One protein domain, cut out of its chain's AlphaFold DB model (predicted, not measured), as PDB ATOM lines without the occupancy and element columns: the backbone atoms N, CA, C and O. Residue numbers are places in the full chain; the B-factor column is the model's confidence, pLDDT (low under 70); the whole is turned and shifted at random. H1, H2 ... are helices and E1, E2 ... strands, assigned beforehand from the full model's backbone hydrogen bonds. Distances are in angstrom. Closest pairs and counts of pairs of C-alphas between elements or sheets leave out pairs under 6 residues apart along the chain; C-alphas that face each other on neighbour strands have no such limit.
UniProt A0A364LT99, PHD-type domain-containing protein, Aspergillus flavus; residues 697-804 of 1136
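This is residues 697 to 804 of the 1136 residues of the protein "PHD-type domain-containing protein" of Aspergillus flavus (UniProt A0A364LT99). The longest helix, H3, runs through the core; the helical hairpin of H4 and H5 packs on one side of it at crossed angles, and H2 folds back beside the start of H3. The unnamed stretch 697 to 717, whose C-alphas lie 8 to 18 A from the mean of all C-alphas, leads into H1, and the small turn that holds the strand E1 lies toward the end of H3. The printed part has 108 residues with five named helices and one named strand, in the order H1, H2, H3, E1, H4, H5. Its class is mostly helix, and it is compact, with a radius of gyration of the C-alphas of 12.6 A and a rounded outline spanning 32 by 30 by 25 A.

Start at residue 697 and pass 21 residues with no named element to reach H1, residues 718 to 721, then H2, residues 725 to 732; these two meet only through their link. H3, residues 734 to 751, forms a helical hairpin with H2: they touch at C-alphas Thr 730 and Gln 737, the closest pair, 5.9 A apart, at a steep tilt of 42 degrees, opposite ways. H3 touches H2 with residues 736 to 737 alone. Next find E1, residues 762 to 764, which pairs with no named strand; its residues 762 to 763 pair antiparallel with residues 758 to 759. H4, residues 772 to 781, and H3 touch, H3 with its residues 737 to 741 alone; the closest C-alphas, of Ile 741 and Ile 776, are 6.7 A apart. H4 only just touches H2, with 3 pairs of C-alphas within 8 A, the closest being His 726 and Leu 775 at 7.3 A. H5, residues 789 to 801, forms a helical hairpin with H4, their closest C-alphas, of Asp 773 and Ile 796, 5.4 A apart, at a tilt of 36 degrees, only just steep. H5 touches H3 at a steep tilt of 54 degrees, the same way; the closest C-alphas, of Val 745 and Ala 792, are 5.7 A apart. In H2, H3, H4 and H5 every O i to N i+4 pair is within hydrogen-bond range; H1 is too short for such a pair.

Find C-alpha 718 at (102.067, 36.657, 15.089), where H1 begins. H2 is 10.4 A long; H3 runs 25.4 A, from (103.222, 19.666, 17.486) to C-alpha 751. After E1, H4 is 14.3 A long. H5 runs 18.0 A and ends at C-alpha 801, (92.622, 43.860, 30.732).

The C-alphas farthest apart, of Met 732 and Glu 803, are 35.4 A apart. The printed part has no cut, and no link between its named elements is long. The mean pLDDT of the printed part is 95.8, and no printed residue is under 70.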
ATOM      1  N   ASP A 697     114.356  28.730  16.729       93.88
ATOM      2  CA  ASP A 697     114.781  28.125  17.993       93.88
ATOM      3  C   ASP A 697     116.125  28.713  18.447       93.88
ATOM      4  O   ASP A 697     117.185  28.354  17.926       93.88
ATOM      5  N   TYR A 698     116.061  29.629  19.413       95.12
ATOM      6  CA  TYR A 698     117.199  30.299  20.055       95.12
ATOM      7  C   TYR A 698     117.404  29.743  21.488       95.12
ATOM      8  O   TYR A 698     117.869  30.442  22.390       95.12
ATOM      9  N   THR A 699     117.023  28.484  21.747       93.88
ATOM     10  CA  THR A 699     117.145  27.871  23.082       93.88
ATOM     11  C   THR A 699     118.615  27.726  23.486       93.88
ATOM     12  O   THR A 699     119.372  26.997  22.851       93.88
ATOM     13  N   GLY A 700     119.006  28.398  24.575       93.75
ATOM     14  CA  GLY A 700     120.403  28.524  25.024       93.75
ATOM     15  C   GLY A 700     121.093  29.822  24.581       93.75
ATOM     16  O   GLY A 700     122.155  30.147  25.100       93.75
ATOM     17  N   GLU A 701     120.462  30.596  23.696       96.12
ATOM     18  CA  GLU A 701     120.974  31.841  23.108       96.12
ATOM     19  C   GLU A 701     120.154  33.076  23.547       96.12
ATOM     20  O   GLU A 701     120.047  34.063  22.821       96.12
ATOM     21  N   ASN A 702     119.560  33.034  24.747       96.50
ATOM     22  CA  ASN A 702     118.851  34.167  25.352       96.50
ATOM     23  C   ASN A 702     119.714  34.854  26.438       96.50
ATOM     24  O   ASN A 702     119.864  34.299  27.532       96.50
ATOM     25  N   PRO A 703     120.252  36.064  26.189       96.88
ATOM     26  CA  PRO A 703     121.021  36.827  27.174       96.88
ATOM     27  C   PRO A 703     120.155  37.702  28.100       96.88
ATOM     28  O   PRO A 703     120.680  38.271  29.058       96.88
ATOM     29  N   LEU A 704     118.853  37.856  27.822       96.75
ATOM     30  CA  LEU A 704     117.970  38.814  28.504       96.75
ATOM     31  C   LEU A 704     117.577  38.354  29.918       96.75
ATOM     32  O   LEU A 704     117.496  39.160  30.846       96.75
ATOM     33  N   TRP A 705     117.336  37.054  30.082       97.56
ATOM     34  CA  TRP A 705     117.035  36.399  31.355       97.56
ATOM     35  C   TRP A 705     117.525  34.948  31.346       97.56
ATOM     36  O   TRP A 705     118.012  34.444  30.338       97.56
ATOM     37  N   LYS A 706     117.424  34.269  32.492       95.88
ATOM     38  CA  LYS A 706     117.761  32.847  32.628       95.88
ATOM     39  C   LYS A 706     116.498  32.059  32.935       95.88
ATOM     40  O   LYS A 706     115.913  32.262  33.996       95.88
ATOM     41  N   SER A 707     116.131  31.167  32.023       95.81
ATOM     42  CA  SER A 707     115.048  30.197  32.171       95.81
ATOM     43  C   SER A 707     115.523  28.830  31.667       95.81
ATOM     44  O   SER A 707     116.464  28.752  30.877       95.81
ATOM     45  N   GLU A 708     114.880  27.764  32.141       94.19
ATOM     46  CA  GLU A 708     115.043  26.391  31.629       94.19
ATOM     47  C   GLU A 708     113.971  26.069  30.558       94.19
ATOM     48  O   GLU A 708     113.903  24.955  30.039       94.19
ATOM     49  N   GLU A 709     113.096  27.035  30.249       97.06
ATOM     50  CA  GLU A 709     112.128  26.955  29.155       97.06
ATOM     51  C   GLU A 709     112.820  27.041  27.779       97.06
ATOM     52  O   GLU A 709     113.883  27.655  27.644       97.06
ATOM     53  N   PRO A 710     112.226  26.459  26.721       96.38
ATOM     54  CA  PRO A 710     112.688  26.704  25.362       96.38
ATOM     55  C   PRO A 710     112.457  28.168  24.981       96.38
ATOM     56  O   PRO A 710     111.393  28.721  25.254       96.38
ATOM     57  N   TYR A 711     113.423  28.769  24.288       96.62
ATOM     58  CA  TYR A 711     113.333  30.152  23.829       96.62
ATOM     59  C   TYR A 711     113.261  30.200  22.300       96.62
ATOM     60  O   TYR A 711     114.137  29.688  21.602       96.62
ATOM     61  N   TYR A 712     112.189  30.801  21.791       95.88
ATOM     62  CA  TYR A 712     111.931  31.041  20.380       95.88
ATOM     63  C   TYR A 712     111.873  32.548  20.104       95.88
ATOM     64  O   TYR A 712     111.382  33.332  20.916       95.88
ATOM     65  N   ASP A 713     112.357  32.946  18.933       93.31
ATOM     66  CA  ASP A 713     112.413  34.336  18.476       93.31
ATOM     67  C   ASP A 713     111.988  34.420  16.995       93.31
ATOM     68  O   ASP A 713     111.633  33.407  16.388       93.31
ATOM     69  N   SER A 714     111.979  35.609  16.389       91.12
ATOM     70  CA  SER A 714     111.418  35.835  15.043       91.12
ATOM     71  C   SER A 714     109.949  35.393  14.910       91.12
ATOM     72  O   SER A 714     109.537  34.813  13.901       91.12
ATOM     73  N   PHE A 715     109.142  35.707  15.925       93.81
ATOM     74  CA  PHE A 715     107.692  35.843  15.790       93.81
ATOM     75  C   PHE A 715     107.429  37.125  14.986       93.81
ATOM     76  O   PHE A 715     107.189  38.185  15.555       93.81
ATOM     77  N   TYR A 716     107.581  37.042  13.664       87.50
ATOM     78  CA  TYR A 716     107.706  38.198  12.769       87.50
ATOM     79  C   TYR A 716     106.696  38.088  11.614       87.50
ATOM     80  O   TYR A 716     107.073  37.723  10.504       87.50
ATOM     81  N   CYS A 717     105.414  38.345  11.863       91.94
ATOM     82  CA  CYS A 717     104.758  38.604  13.153       91.94
ATOM     83  C   CYS A 717     103.749  37.497  13.511       91.94
ATOM     84  O   CYS A 717     103.511  36.554  12.749       91.94
ATOM     85  N   ILE A 718     103.164  37.559  14.712       95.88
ATOM     86  CA  ILE A 718     102.067  36.657  15.089       95.88
ATOM     87  C   ILE A 718     100.836  36.960  14.237       95.88
ATOM     88  O   ILE A 718     100.191  36.017  13.791       95.88
ATOM     89  N   TRP A 719     100.553  38.235  13.944       95.19
ATOM     90  CA  TRP A 719      99.473  38.665  13.049       95.19
ATOM     91  C   TRP A 719      99.462  37.902  11.705       95.19
ATOM     92  O   TRP A 719      98.406  37.396  11.321       95.19
ATOM     93  N   ASP A 720     100.600  37.720  11.028       94.69
ATOM     94  CA  ASP A 720     100.675  36.893   9.809       94.69
ATOM     95  C   ASP A 720     100.610  35.394  10.164       94.69
ATOM     96  O   ASP A 720      99.775  34.633   9.668       94.69
ATOM     97  N   SER A 721     101.479  34.946  11.077       94.69
ATOM     98  CA  SER A 721     101.722  33.516  11.314       94.69
ATOM     99  C   SER A 721     100.591  32.771  12.044       94.69
ATOM    100  O   SER A 721     100.478  31.546  11.895       94.69
ATOM    101  N   TYR A 722      99.691  33.462  12.760       95.12
ATOM    102  CA  TYR A 722      98.469  32.847  13.300       95.12
ATOM    103  C   TYR A 722      97.475  32.474  12.196       95.12
ATOM    104  O   TYR A 722      96.641  31.598  12.425       95.12
ATOM    105  N   ARG A 723      97.561  33.094  11.008       95.12
ATOM    106  CA  ARG A 723      96.647  32.889   9.869       95.12
ATOM    107  C   ARG A 723      97.018  31.686   8.984       95.12
ATOM    108  O   ARG A 723      96.433  31.492   7.921       95.12
ATOM    109  N   GLY A 724      97.915  30.809   9.447       95.25
ATOM    110  CA  GLY A 724      98.088  29.469   8.868       95.25
ATOM    111  C   GLY A 724      99.339  28.710   9.316       95.25
ATOM    112  O   GLY A 724      99.287  27.485   9.463       95.25
ATOM    113  N   VAL A 725     100.451  29.412   9.574       96.94
ATOM    114  CA  VAL A 725     101.755  28.792   9.887       96.94
ATOM    115  C   VAL A 725     101.644  27.925  11.133       96.94
ATOM    116  O   VAL A 725     101.942  26.732  11.093       96.94
ATOM    117  N   HIS A 726     101.138  28.493  12.227       96.69
ATOM    118  CA  HIS A 726     101.044  27.773  13.490       96.69
ATOM    119  C   HIS A 726     100.049  26.603  13.452       96.69
ATOM    120  O   HIS A 726     100.325  25.568  14.051       96.69
ATOM    121  N   GLN A 727      98.952  26.678  12.688       95.69
ATOM    122  CA  GLN A 727      98.040  25.536  12.536       95.69
ATOM    123  C   GLN A 727      98.664  24.408  11.716       95.69
ATOM    124  O   GLN A 727      98.459  23.240  12.047       95.69
ATOM    125  N   LEU A 728      99.442  24.731  10.678       97.38
ATOM    126  CA  LEU A 728     100.202  23.731   9.929       97.38
ATOM    127  C   LEU A 728     101.296  23.097  10.806       97.38
ATOM    128  O   LEU A 728     101.479  21.880  10.770       97.38
ATOM    129  N   LEU A 729     101.952  23.882  11.666       95.56
ATOM    130  CA  LEU A 729     102.888  23.374  12.671       95.56
ATOM    131  C   LEU A 729     102.213  22.464  13.708       95.56
ATOM    132  O   LEU A 729     102.793  21.437  14.045       95.56
ATOM    133  N   THR A 730     100.987  22.749  14.158       95.88
ATOM    134  CA  THR A 730     100.221  21.832  15.029       95.88
ATOM    135  C   THR A 730      99.965  20.475  14.354       95.88
ATOM    136  O   THR A 730      99.926  19.452  15.033       95.88
ATOM    137  N   LEU A 731      99.833  20.431  13.020       96.06
ATOM    138  CA  LEU A 731      99.640  19.186  12.260       96.06
ATOM    139  C   LEU A 731     100.947  18.433  11.970       96.06
ATOM    140  O   LEU A 731     100.968  17.204  12.021       96.06
ATOM    141  N   MET A 732     102.021  19.150  11.630       94.62
ATOM    142  CA  MET A 732     103.285  18.551  11.181       94.62
ATOM    143  C   MET A 732     104.300  18.334  12.310       94.62
ATOM    144  O   MET A 732     105.062  17.368  12.289       94.62
ATOM    145  N   ASP A 733     104.339  19.240  13.284       94.06
ATOM    146  CA  ASP A 733     105.401  19.340  14.284       94.06
ATOM    147  C   ASP A 733     104.892  19.857  15.653       94.06
ATOM    148  O   ASP A 733     105.416  20.845  16.187       94.06
ATOM    149  N   PRO A 734     103.873  19.202  16.256       93.75
ATOM    150  CA  PRO A 734     103.222  19.666  17.486       93.75
ATOM    151  C   PRO A 734     104.171  19.814  18.687       93.75
ATOM    152  O   PRO A 734     103.889  20.597  19.593       93.75
ATOM    153  N   LEU A 735     105.320  19.127  18.695       93.25
ATOM    154  CA  LEU A 735     106.348  19.292  19.730       93.25
ATOM    155  C   LEU A 735     107.051  20.653  19.645       93.25
ATOM    156  O   LEU A 735     107.250  21.303  20.669       93.25
ATOM    157  N   SER A 736     107.398  21.130  18.446       93.81
ATOM    158  CA  SER A 736     107.919  22.495  18.304       93.81
ATOM    159  C   SER A 736     106.823  23.546  18.470       93.81
ATOM    160  O   SER A 736     107.130  24.626  18.958       93.81
ATOM    161  N   GLN A 737     105.562  23.243  18.137       96.31
ATOM    162  CA  GLN A 737     104.441  24.134  18.465       96.31
ATOM    163  C   GLN A 737     104.290  24.299  19.988       96.31
ATOM    164  O   GLN A 737     104.213  25.425  20.465       96.31
ATOM    165  N   SER A 738     104.336  23.204  20.759       97.06
ATOM    166  CA  SER A 738     104.376  23.244  22.230       97.06
ATOM    167  C   SER A 738     105.512  24.140  22.737       97.06
ATOM    168  O   SER A 738     105.260  25.098  23.468       97.06
ATOM    169  N   ARG A 739     106.750  23.924  22.266       97.50
ATOM    170  CA  ARG A 739     107.906  24.748  22.662       97.50
ATOM    171  C   ARG A 739     107.768  26.231  22.284       97.50
ATOM    172  O   ARG A 739     108.245  27.078  23.032       97.50
ATOM    173  N   MET A 740     107.090  26.563  21.184       97.88
ATOM    174  CA  MET A 740     106.781  27.954  20.818       97.88
ATOM    175  C   MET A 740     105.790  28.601  21.793       97.88
ATOM    176  O   MET A 740     106.026  29.727  22.226       97.88
ATOM    177  N   ILE A 741     104.733  27.890  22.206       98.50
ATOM    178  CA  ILE A 741     103.799  28.395  23.227       98.50
ATOM    179  C   ILE A 741     104.502  28.538  24.587       98.50
ATOM    180  O   ILE A 741     104.372  29.583  25.220       98.50
ATOM    181  N   ARG A 742     105.314  27.552  25.005       98.56
ATOM    182  CA  ARG A 742     106.155  27.649  26.218       98.56
ATOM    183  C   ARG A 742     107.042  28.899  26.195       98.56
ATOM    184  O   ARG A 742     107.092  29.618  27.186       98.56
ATOM    185  N   SER A 743     107.672  29.202  25.057       98.44
ATOM    186  CA  SER A 743     108.487  30.413  24.907       98.44
ATOM    187  C   SER A 743     107.679  31.705  25.035       98.44
ATOM    188  O   SER A 743     108.195  32.667  25.594       98.44
ATOM    189  N   LEU A 744     106.443  31.765  24.525       98.50
ATOM    190  CA  LEU A 744     105.583  32.946  24.680       98.50
ATOM    191  C   LEU A 744     105.152  33.138  26.141       98.50
ATOM    192  O   LEU A 744     105.139  34.265  26.631       98.50
ATOM    193  N   VAL A 745     104.883  32.042  26.858       98.75
ATOM    194  CA  VAL A 745     104.624  32.060  28.307       98.75
ATOM    195  C   VAL A 745     105.867  32.504  29.092       98.75
ATOM    196  O   VAL A 745     105.745  33.275  30.041       98.75
ATOM    197  N   ASP A 746     107.074  32.095  28.692       98.62
ATOM    198  CA  ASP A 746     108.323  32.533  29.334       98.62
ATOM    199  C   ASP A 746     108.645  34.015  29.054       98.62
ATOM    200  O   ASP A 746     108.968  34.761  29.980       98.62
ATOM    201  N   ILE A 747     108.443  34.484  27.814       98.38
ATOM    202  CA  ILE A 747     108.497  35.914  27.457       98.38
ATOM    203  C   ILE A 747     107.505  36.707  28.318       98.38
ATOM    204  O   ILE A 747     107.885  37.721  28.899       98.38
ATOM    205  N   TYR A 748     106.271  36.224  28.479       98.62
ATOM    206  CA  TYR A 748     105.276  36.855  29.345       98.62
ATOM    207  C   TYR A 748     105.738  36.950  30.811       98.62
ATOM    208  O   TYR A 748     105.670  38.029  31.403       98.62
ATOM    209  N   ARG A 749     106.268  35.860  31.392       98.50
ATOM    210  CA  ARG A 749     106.784  35.835  32.779       98.50
ATOM    211  C   ARG A 749     107.899  36.862  33.021       98.50
ATOM    212  O   ARG A 749     108.043  37.337  34.147       98.50
ATOM    213  N   HIS A 750     108.689  37.187  31.995       98.19
ATOM    214  CA  HIS A 750     109.863  38.055  32.110       98.19
ATOM    215  C   HIS A 750     109.661  39.498  31.615       98.19
ATOM    216  O   HIS A 750     110.243  40.415  32.198       98.19
ATOM    217  N   GLU A 751     108.830  39.729  30.596       96.88
ATOM    218  CA  GLU A 751     108.557  41.061  30.027       96.88
ATOM    219  C   GLU A 751     107.177  41.630  30.416       96.88
ATOM    220  O   GLU A 751     106.978  42.843  30.325       96.88
ATOM    221  N   GLY A 752     106.259  40.798  30.925       97.94
ATOM    222  CA  GLY A 752     104.989  41.194  31.554       97.94
ATOM    223  C   GLY A 752     103.765  41.304  30.633       97.94
ATOM    224  O   GLY A 752     102.677  41.607  31.133       97.94
ATOM    225  N   TYR A 753     103.946  41.066  29.332       98.06
ATOM    226  CA  TYR A 753     102.939  41.101  28.261       98.06
ATOM    227  C   TYR A 753     103.304  40.097  27.163       98.06
ATOM    228  O   TYR A 753     104.445  39.629  27.108       98.06
ATOM    229  N   LEU A 754     102.355  39.782  26.281       97.75
ATOM    230  CA  LEU A 754     102.645  39.017  25.070       97.75
ATOM    231  C   LEU A 754     103.093  39.953  23.922       97.75
ATOM    232  O   LEU A 754     102.621  41.091  23.823       97.75
ATOM    233  N   PRO A 755     104.009  39.502  23.043       95.75
ATOM    234  CA  PRO A 755     104.349  40.219  21.820       95.75
ATOM    235  C   PRO A 755     103.364  39.875  20.693       95.75
ATOM    236  O   PRO A 755     103.058  38.705  20.484       95.75
ATOM    237  N   ASP A 756     102.959  40.861  19.890       94.38
ATOM    238  CA  ASP A 756     102.404  40.601  18.547       94.38
ATOM    239  C   ASP A 756     103.534  40.408  17.516       94.38
ATOM    240  O   ASP A 756     103.425  39.590  16.606       94.38
ATOM    241  N   CYS A 757     104.669  41.088  17.718       94.94
ATOM    242  CA  CYS A 757     105.898  40.923  16.946       94.94
ATOM    243  C   CYS A 757     107.117  40.823  17.886       94.94
ATOM    244  O   CYS A 757     107.255  41.609  18.827       94.94
ATOM    245  N   ARG A 758     108.047  39.905  17.611       93.38
ATOM    246  CA  ARG A 758     109.347  39.782  18.293       93.38
ATOM    247  C   ARG A 758     110.401  39.273  17.317       93.38
ATOM    248  O   ARG A 758     110.198  38.237  16.693       93.38
ATOM    249  N   MET A 759     111.525  39.974  17.211       91.88
ATOM    250  CA  MET A 759     112.638  39.586  16.344       91.88
ATOM    251  C   MET A 759     113.983  40.040  16.912       91.88
ATOM    252  O   MET A 759     114.107  41.153  17.426       91.88
ATOM    253  N   SER A 760     115.003  39.189  16.787       92.06
ATOM    254  CA  SER A 760     116.363  39.436  17.282       92.06
ATOM    255  C   SER A 760     116.386  39.969  18.725       92.06
ATOM    256  O   SER A 760     116.936  41.037  18.986       92.06
ATOM    257  N   LEU A 761     115.749  39.247  19.658       95.19
ATOM    258  CA  LEU A 761     115.678  39.576  21.093       95.19
ATOM    259  C   LEU A 761     114.957  40.898  21.439       95.19
ATOM    260  O   LEU A 761     115.005  41.344  22.583       95.19
ATOM    261  N   CYS A 762     114.298  41.546  20.475       96.50
ATOM    262  CA  CYS A 762     113.696  42.870  20.641       96.50
ATOM    263  C   CYS A 762     112.165  42.840  20.490       96.50
ATOM    264  O   CYS A 762     111.619  42.027  19.739       96.50
ATOM    265  N   LYS A 763     111.471  43.780  21.149       96.06
ATOM    266  CA  LYS A 763     110.020  43.989  20.986       96.06
ATOM    267  C   LYS A 763     109.731  44.624  19.619       96.06
ATOM    268  O   LYS A 763     110.303  45.670  19.296       96.06
ATOM    269  N   GLY A 764     108.893  43.974  18.813       94.69
ATOM    270  CA  GLY A 764     108.494  44.419  17.475       94.69
ATOM    271  C   GLY A 764     107.206  45.238  17.480       94.69
ATOM    272  O   GLY A 764     106.506  45.265  18.484       94.69
ATOM    273  N   TYR A 765     106.887  45.920  16.379       94.69
ATOM    274  CA  TYR A 765     105.719  46.810  16.329       94.69
ATOM    275  C   TYR A 765     104.388  46.081  16.109       94.69
ATOM    276  O   TYR A 765     104.208  45.433  15.084       94.69
ATOM    277  N   THR A 766     103.419  46.284  17.005       93.94
ATOM    278  CA  THR A 766     102.075  45.681  16.947       93.94
ATOM    279  C   THR A 766     101.355  45.990  15.625       93.94
ATOM    280  O   THR A 766     101.109  47.164  15.297       93.94
ATOM    281  N   GLN A 767     100.975  44.946  14.881       92.00
ATOM    282  CA  GLN A 767     100.255  45.033  13.607       92.00
ATOM    283  C   GLN A 767      98.741  45.241  13.844       92.00
ATOM    284  O   GLN A 767      98.364  46.156  14.581       92.00
ATOM    285  N   GLY A 768      97.842  44.504  13.180       79.75
ATOM    286  CA  GLY A 768      96.399  44.802  13.181       79.75
ATOM    287  C   GLY A 768      95.711  44.746  14.553       79.75
ATOM    288  O   GLY A 768      94.689  45.411  14.734       79.75
ATOM    289  N   GLY A 769      96.300  44.032  15.516       79.94
ATOM    290  CA  GLY A 769      95.827  43.772  16.880       79.94
ATOM    291  C   GLY A 769      96.951  43.127  17.711       79.94
ATOM    292  O   GLY A 769      98.079  43.095  17.236       79.94
ATOM    293  N   SER A 770      96.674  42.612  18.919       88.25
ATOM    294  CA  SER A 770      97.618  41.719  19.631       88.25
ATOM    295  C   SER A 770      97.109  40.296  19.479       88.25
ATOM    296  O   SER A 770      96.078  39.949  20.051       88.25
ATOM    297  N   ASN A 771      97.763  39.488  18.643       95.19
ATOM    298  CA  ASN A 771      97.184  38.221  18.193       95.19
ATOM    299  C   ASN A 771      97.789  36.966  18.841       95.19
ATOM    300  O   ASN A 771      97.390  35.846  18.506       95.19
ATOM    301  N   ALA A 772      98.670  37.131  19.834       96.31
ATOM    302  CA  ALA A 772      99.142  36.034  20.683       96.31
ATOM    303  C   ALA A 772      97.982  35.277  21.367       96.31
ATOM    304  O   ALA A 772      98.035  34.053  21.496       96.31
ATOM    305  N   ASP A 773      96.893  35.984  21.695       95.81
ATOM    306  CA  ASP A 773      95.636  35.424  22.209       95.81
ATOM    307  C   ASP A 773      95.068  34.309  21.313       95.81
ATOM    308  O   ASP A 773      94.646  33.254  21.795       95.81
ATOM    309  N   VAL A 774      95.084  34.523  19.990       97.56
ATOM    310  CA  VAL A 774      94.561  33.572  18.995       97.56
ATOM    311  C   VAL A 774      95.445  32.331  18.934       97.56
ATOM    312  O   VAL A 774      94.945  31.211  18.887       97.56
ATOM    313  N   LEU A 775      96.765  32.530  18.965       96.31
ATOM    314  CA  LEU A 775      97.767  31.470  18.904       96.31
ATOM    315  C   LEU A 775      97.728  30.557  20.144       96.31
ATOM    316  O   LEU A 775      97.778  29.331  20.013       96.31
ATOM    317  N   ILE A 776      97.592  31.143  21.336       98.31
ATOM    318  CA  ILE A 776      97.467  30.407  22.601       98.31
ATOM    319  C   ILE A 776      96.147  29.620  22.636       98.31
ATOM    320  O   ILE A 776      96.163  28.428  22.950       98.31
ATOM    321  N   ALA A 777      95.025  30.231  22.237       98.38
ATOM    322  CA  ALA A 777      93.735  29.543  22.167       98.38
ATOM    323  C   ALA A 777      93.719  28.400  21.135       98.38
ATOM    324  O   ALA A 777      93.216  27.315  21.428       98.38
ATOM    325  N   ASP A 778      94.313  28.602  19.953       98.12
ATOM    326  CA  ASP A 778      94.427  27.582  18.901       98.12
ATOM    327  C   ASP A 778      95.147  26.326  19.418       98.12
ATOM    328  O   ASP A 778      94.639  25.209  19.284       98.12
ATOM    329  N   ALA A 779      96.287  26.517  20.086       97.62
ATOM    330  CA  ALA A 779      97.063  25.437  20.684       97.62
ATOM    331  C   ALA A 779      96.333  24.759  21.862       97.62
ATOM    332  O   ALA A 779      96.361  23.529  21.975       97.62
ATOM    333  N   PHE A 780      95.645  25.532  22.711       98.44
ATOM    334  CA  PHE A 780      94.905  25.006  23.860       98.44
ATOM    335  C   PHE A 780      93.731  24.118  23.440       98.44
ATOM    336  O   PHE A 780      93.638  22.962  23.857       98.44
ATOM    337  N   LEU A 781      92.859  24.624  22.561       97.50
ATOM    338  CA  LEU A 781      91.664  23.909  22.105       97.50
ATOM    339  C   LEU A 781      92.019  22.626  21.339       97.50
ATOM    340  O   LEU A 781      91.316  21.619  21.447       97.50
ATOM    341  N   LYS A 782      93.157  22.626  20.633       96.81
ATOM    342  CA  LYS A 782      93.690  21.464  19.900       96.81
ATOM    343  C   LYS A 782      94.456  20.480  20.791       96.81
ATOM    344  O   LYS A 782      94.792  19.384  20.341       96.81
ATOM    345  N   ASN A 783      94.576  20.779  22.089       94.19
ATOM    346  CA  ASN A 783      95.198  19.953  23.127       94.19
ATOM    347  C   ASN A 783      96.706  19.740  22.891       94.19
ATOM    348  O   ASN A 783      97.219  18.632  23.057       94.19
ATOM    349  N   VAL A 784      97.423  20.806  22.510       94.75
ATOM    350  CA  VAL A 784      98.894  20.810  22.509       94.75
ATOM    351  C   VAL A 784      99.393  20.491  23.926       94.75
ATOM    352  O   VAL A 784      98.917  21.040  24.920       94.75
ATOM    353  N   SER A 785     100.323  19.545  24.033       91.88
ATOM    354  CA  SER A 785     100.835  19.052  25.313       91.88
ATOM    355  C   SER A 785     101.923  19.951  25.902       91.88
ATOM    356  O   SER A 785     102.565  20.704  25.172       91.88
ATOM    357  N   ASP A 786     102.221  19.755  27.191       94.94
ATOM    358  CA  ASP A 786     103.443  20.266  27.836       94.94
ATOM    359  C   ASP A 786     103.546  21.806  27.840       94.94
ATOM    360  O   ASP A 786     104.569  22.386  27.502       94.94
ATOM    361  N   VAL A 787     102.451  22.478  28.209       97.75
ATOM    362  CA  VAL A 787     102.366  23.938  28.370       97.75
ATOM    363  C   VAL A 787     101.771  24.260  29.744       97.75
ATOM    364  O   VAL A 787     100.844  23.588  30.204       97.75
ATOM    365  N   ASP A 788     102.294  25.303  30.389       98.38
ATOM    366  CA  ASP A 788     101.713  25.921  31.583       98.38
ATOM    367  C   ASP A 788     100.488  26.761  31.187       98.38
ATOM    368  O   ASP A 788     100.586  27.952  30.885       98.38
ATOM    369  N   TRP A 789      99.331  26.099  31.121       98.62
ATOM    370  CA  TRP A 789      98.081  26.716  30.682       98.62
ATOM    371  C   TRP A 789      97.499  27.724  31.680       98.62
ATOM    372  O   TRP A 789      96.762  28.612  31.256       98.62
ATOM    373  N   ASP A 790      97.858  27.646  32.965       98.69
ATOM    374  CA  ASP A 790      97.410  28.615  33.971       98.69
ATOM    375  C   ASP A 790      98.121  29.963  33.762       98.69
ATOM    376  O   ASP A 790      97.457  30.996  33.653       98.69
ATOM    377  N   THR A 791      99.450  29.961  33.579       98.88
ATOM    378  CA  THR A 791     100.189  31.189  33.225       98.88
ATOM    379  C   THR A 791      99.847  31.667  31.807       98.88
ATOM    380  O   THR A 791      99.757  32.870  31.571       98.88
ATOM    381  N   ALA A 792      99.590  30.761  30.853       98.75
ATOM    382  CA  ALA A 792      99.132  31.150  29.515       98.75
ATOM    383  C   ALA A 792      97.759  31.851  29.545       98.75
ATOM    384  O   ALA A 792      97.540  32.800  28.789       98.75
ATOM    385  N   TYR A 793      96.852  31.431  30.434       98.81
ATOM    386  CA  TYR A 793      95.582  32.121  30.658       98.81
ATOM    387  C   TYR A 793      95.780  33.489  31.328       98.81
ATOM    388  O   TYR A 793      95.158  34.467  30.913       98.81
ATOM    389  N   GLU A 794      96.679  33.592  32.316       98.81
ATOM    390  CA  GLU A 794      97.044  34.881  32.923       98.81
ATOM    391  C   GLU A 794      97.583  35.867  31.868       98.81
ATOM    392  O   GLU A 794      97.219  37.044  31.883       98.81
ATOM    393  N   ALA A 795      98.373  35.378  30.907       98.75
ATOM    394  CA  ALA A 795      98.951  36.174  29.829       98.75
ATOM    395  C   ALA A 795      97.900  36.779  28.881       98.75
ATOM    396  O   ALA A 795      97.892  37.990  28.665       98.75
ATOM    397  N   ILE A 796      96.967  35.972  28.371       98.56
ATOM    398  CA  ILE A 796      95.919  36.465  27.456       98.56
ATOM    399  C   ILE A 796      94.896  37.362  28.186       98.56
ATOM    400  O   ILE A 796      94.429  38.373  27.659       98.56
ATOM    401  N   VAL A 797      94.601  37.070  29.460       98.69
ATOM    402  CA  VAL A 797      93.772  37.948  30.307       98.69
ATOM    403  C   VAL A 797      94.475  39.274  30.605       98.69
ATOM    404  O   VAL A 797      93.812  40.316  30.616       98.69
ATOM    405  N   LYS A 798      95.799  39.267  30.813       98.62
ATOM    406  CA  LYS A 798      96.608  40.478  30.993       98.62
ATOM    407  C   LYS A 798      96.500  41.384  29.769       98.62
ATOM    408  O   LYS A 798      96.121  42.542  29.944       98.62
ATOM    409  N   ASP A 799      96.790  40.861  28.579       97.62
ATOM    410  CA  ASP A 799      96.731  41.595  27.307       97.62
ATOM    411  C   ASP A 799      95.343  42.221  27.070       97.62
ATOM    412  O   ASP A 799      95.236  43.349  26.588       97.62
ATOM    413  N   ALA A 800      94.267  41.538  27.471       98.00
ATOM    414  CA  ALA A 800      92.894  42.025  27.324       98.00
ATOM    415  C   ALA A 800      92.413  43.001  28.421       98.00
ATOM    416  O   ALA A 800      91.383  43.665  28.246       98.00
ATOM    417  N   GLU A 801      93.092  43.083  29.574       98.06
ATOM    418  CA  GLU A 801      92.622  43.860  30.732       98.06
ATOM    419  C   GLU A 801      93.552  44.973  31.221       98.06
ATOM    420  O   GLU A 801      93.054  45.938  31.811       98.06
ATOM    421  N   VAL A 802      94.857  44.895  30.975       97.94
ATOM    422  CA  VAL A 802      95.831  45.879  31.460       97.94
ATOM    423  C   VAL A 802      96.590  46.469  30.284       97.94
ATOM    424  O   VAL A 802      97.190  45.753  29.498       97.94
ATOM    425  N   GLU A 803      96.571  47.792  30.185       97.12
ATOM    426  CA  GLU A 803      97.205  48.517  29.089       97.12
ATOM    427  C   GLU A 803      98.703  48.754  29.379       97.12
ATOM    428  O   GLU A 803      99.040  49.267  30.454       97.12
ATOM    429  N   PRO A 804      99.622  48.377  28.471       96.69
ATOM    430  CA  PRO A 804     101.028  48.740  28.581       96.69
ATOM    431  C   PRO A 804     101.266  50.205  28.195       96.69
ATOM    432  O   PRO A 804     100.630  50.763  27.305       96.69
TER     433      PRO A 804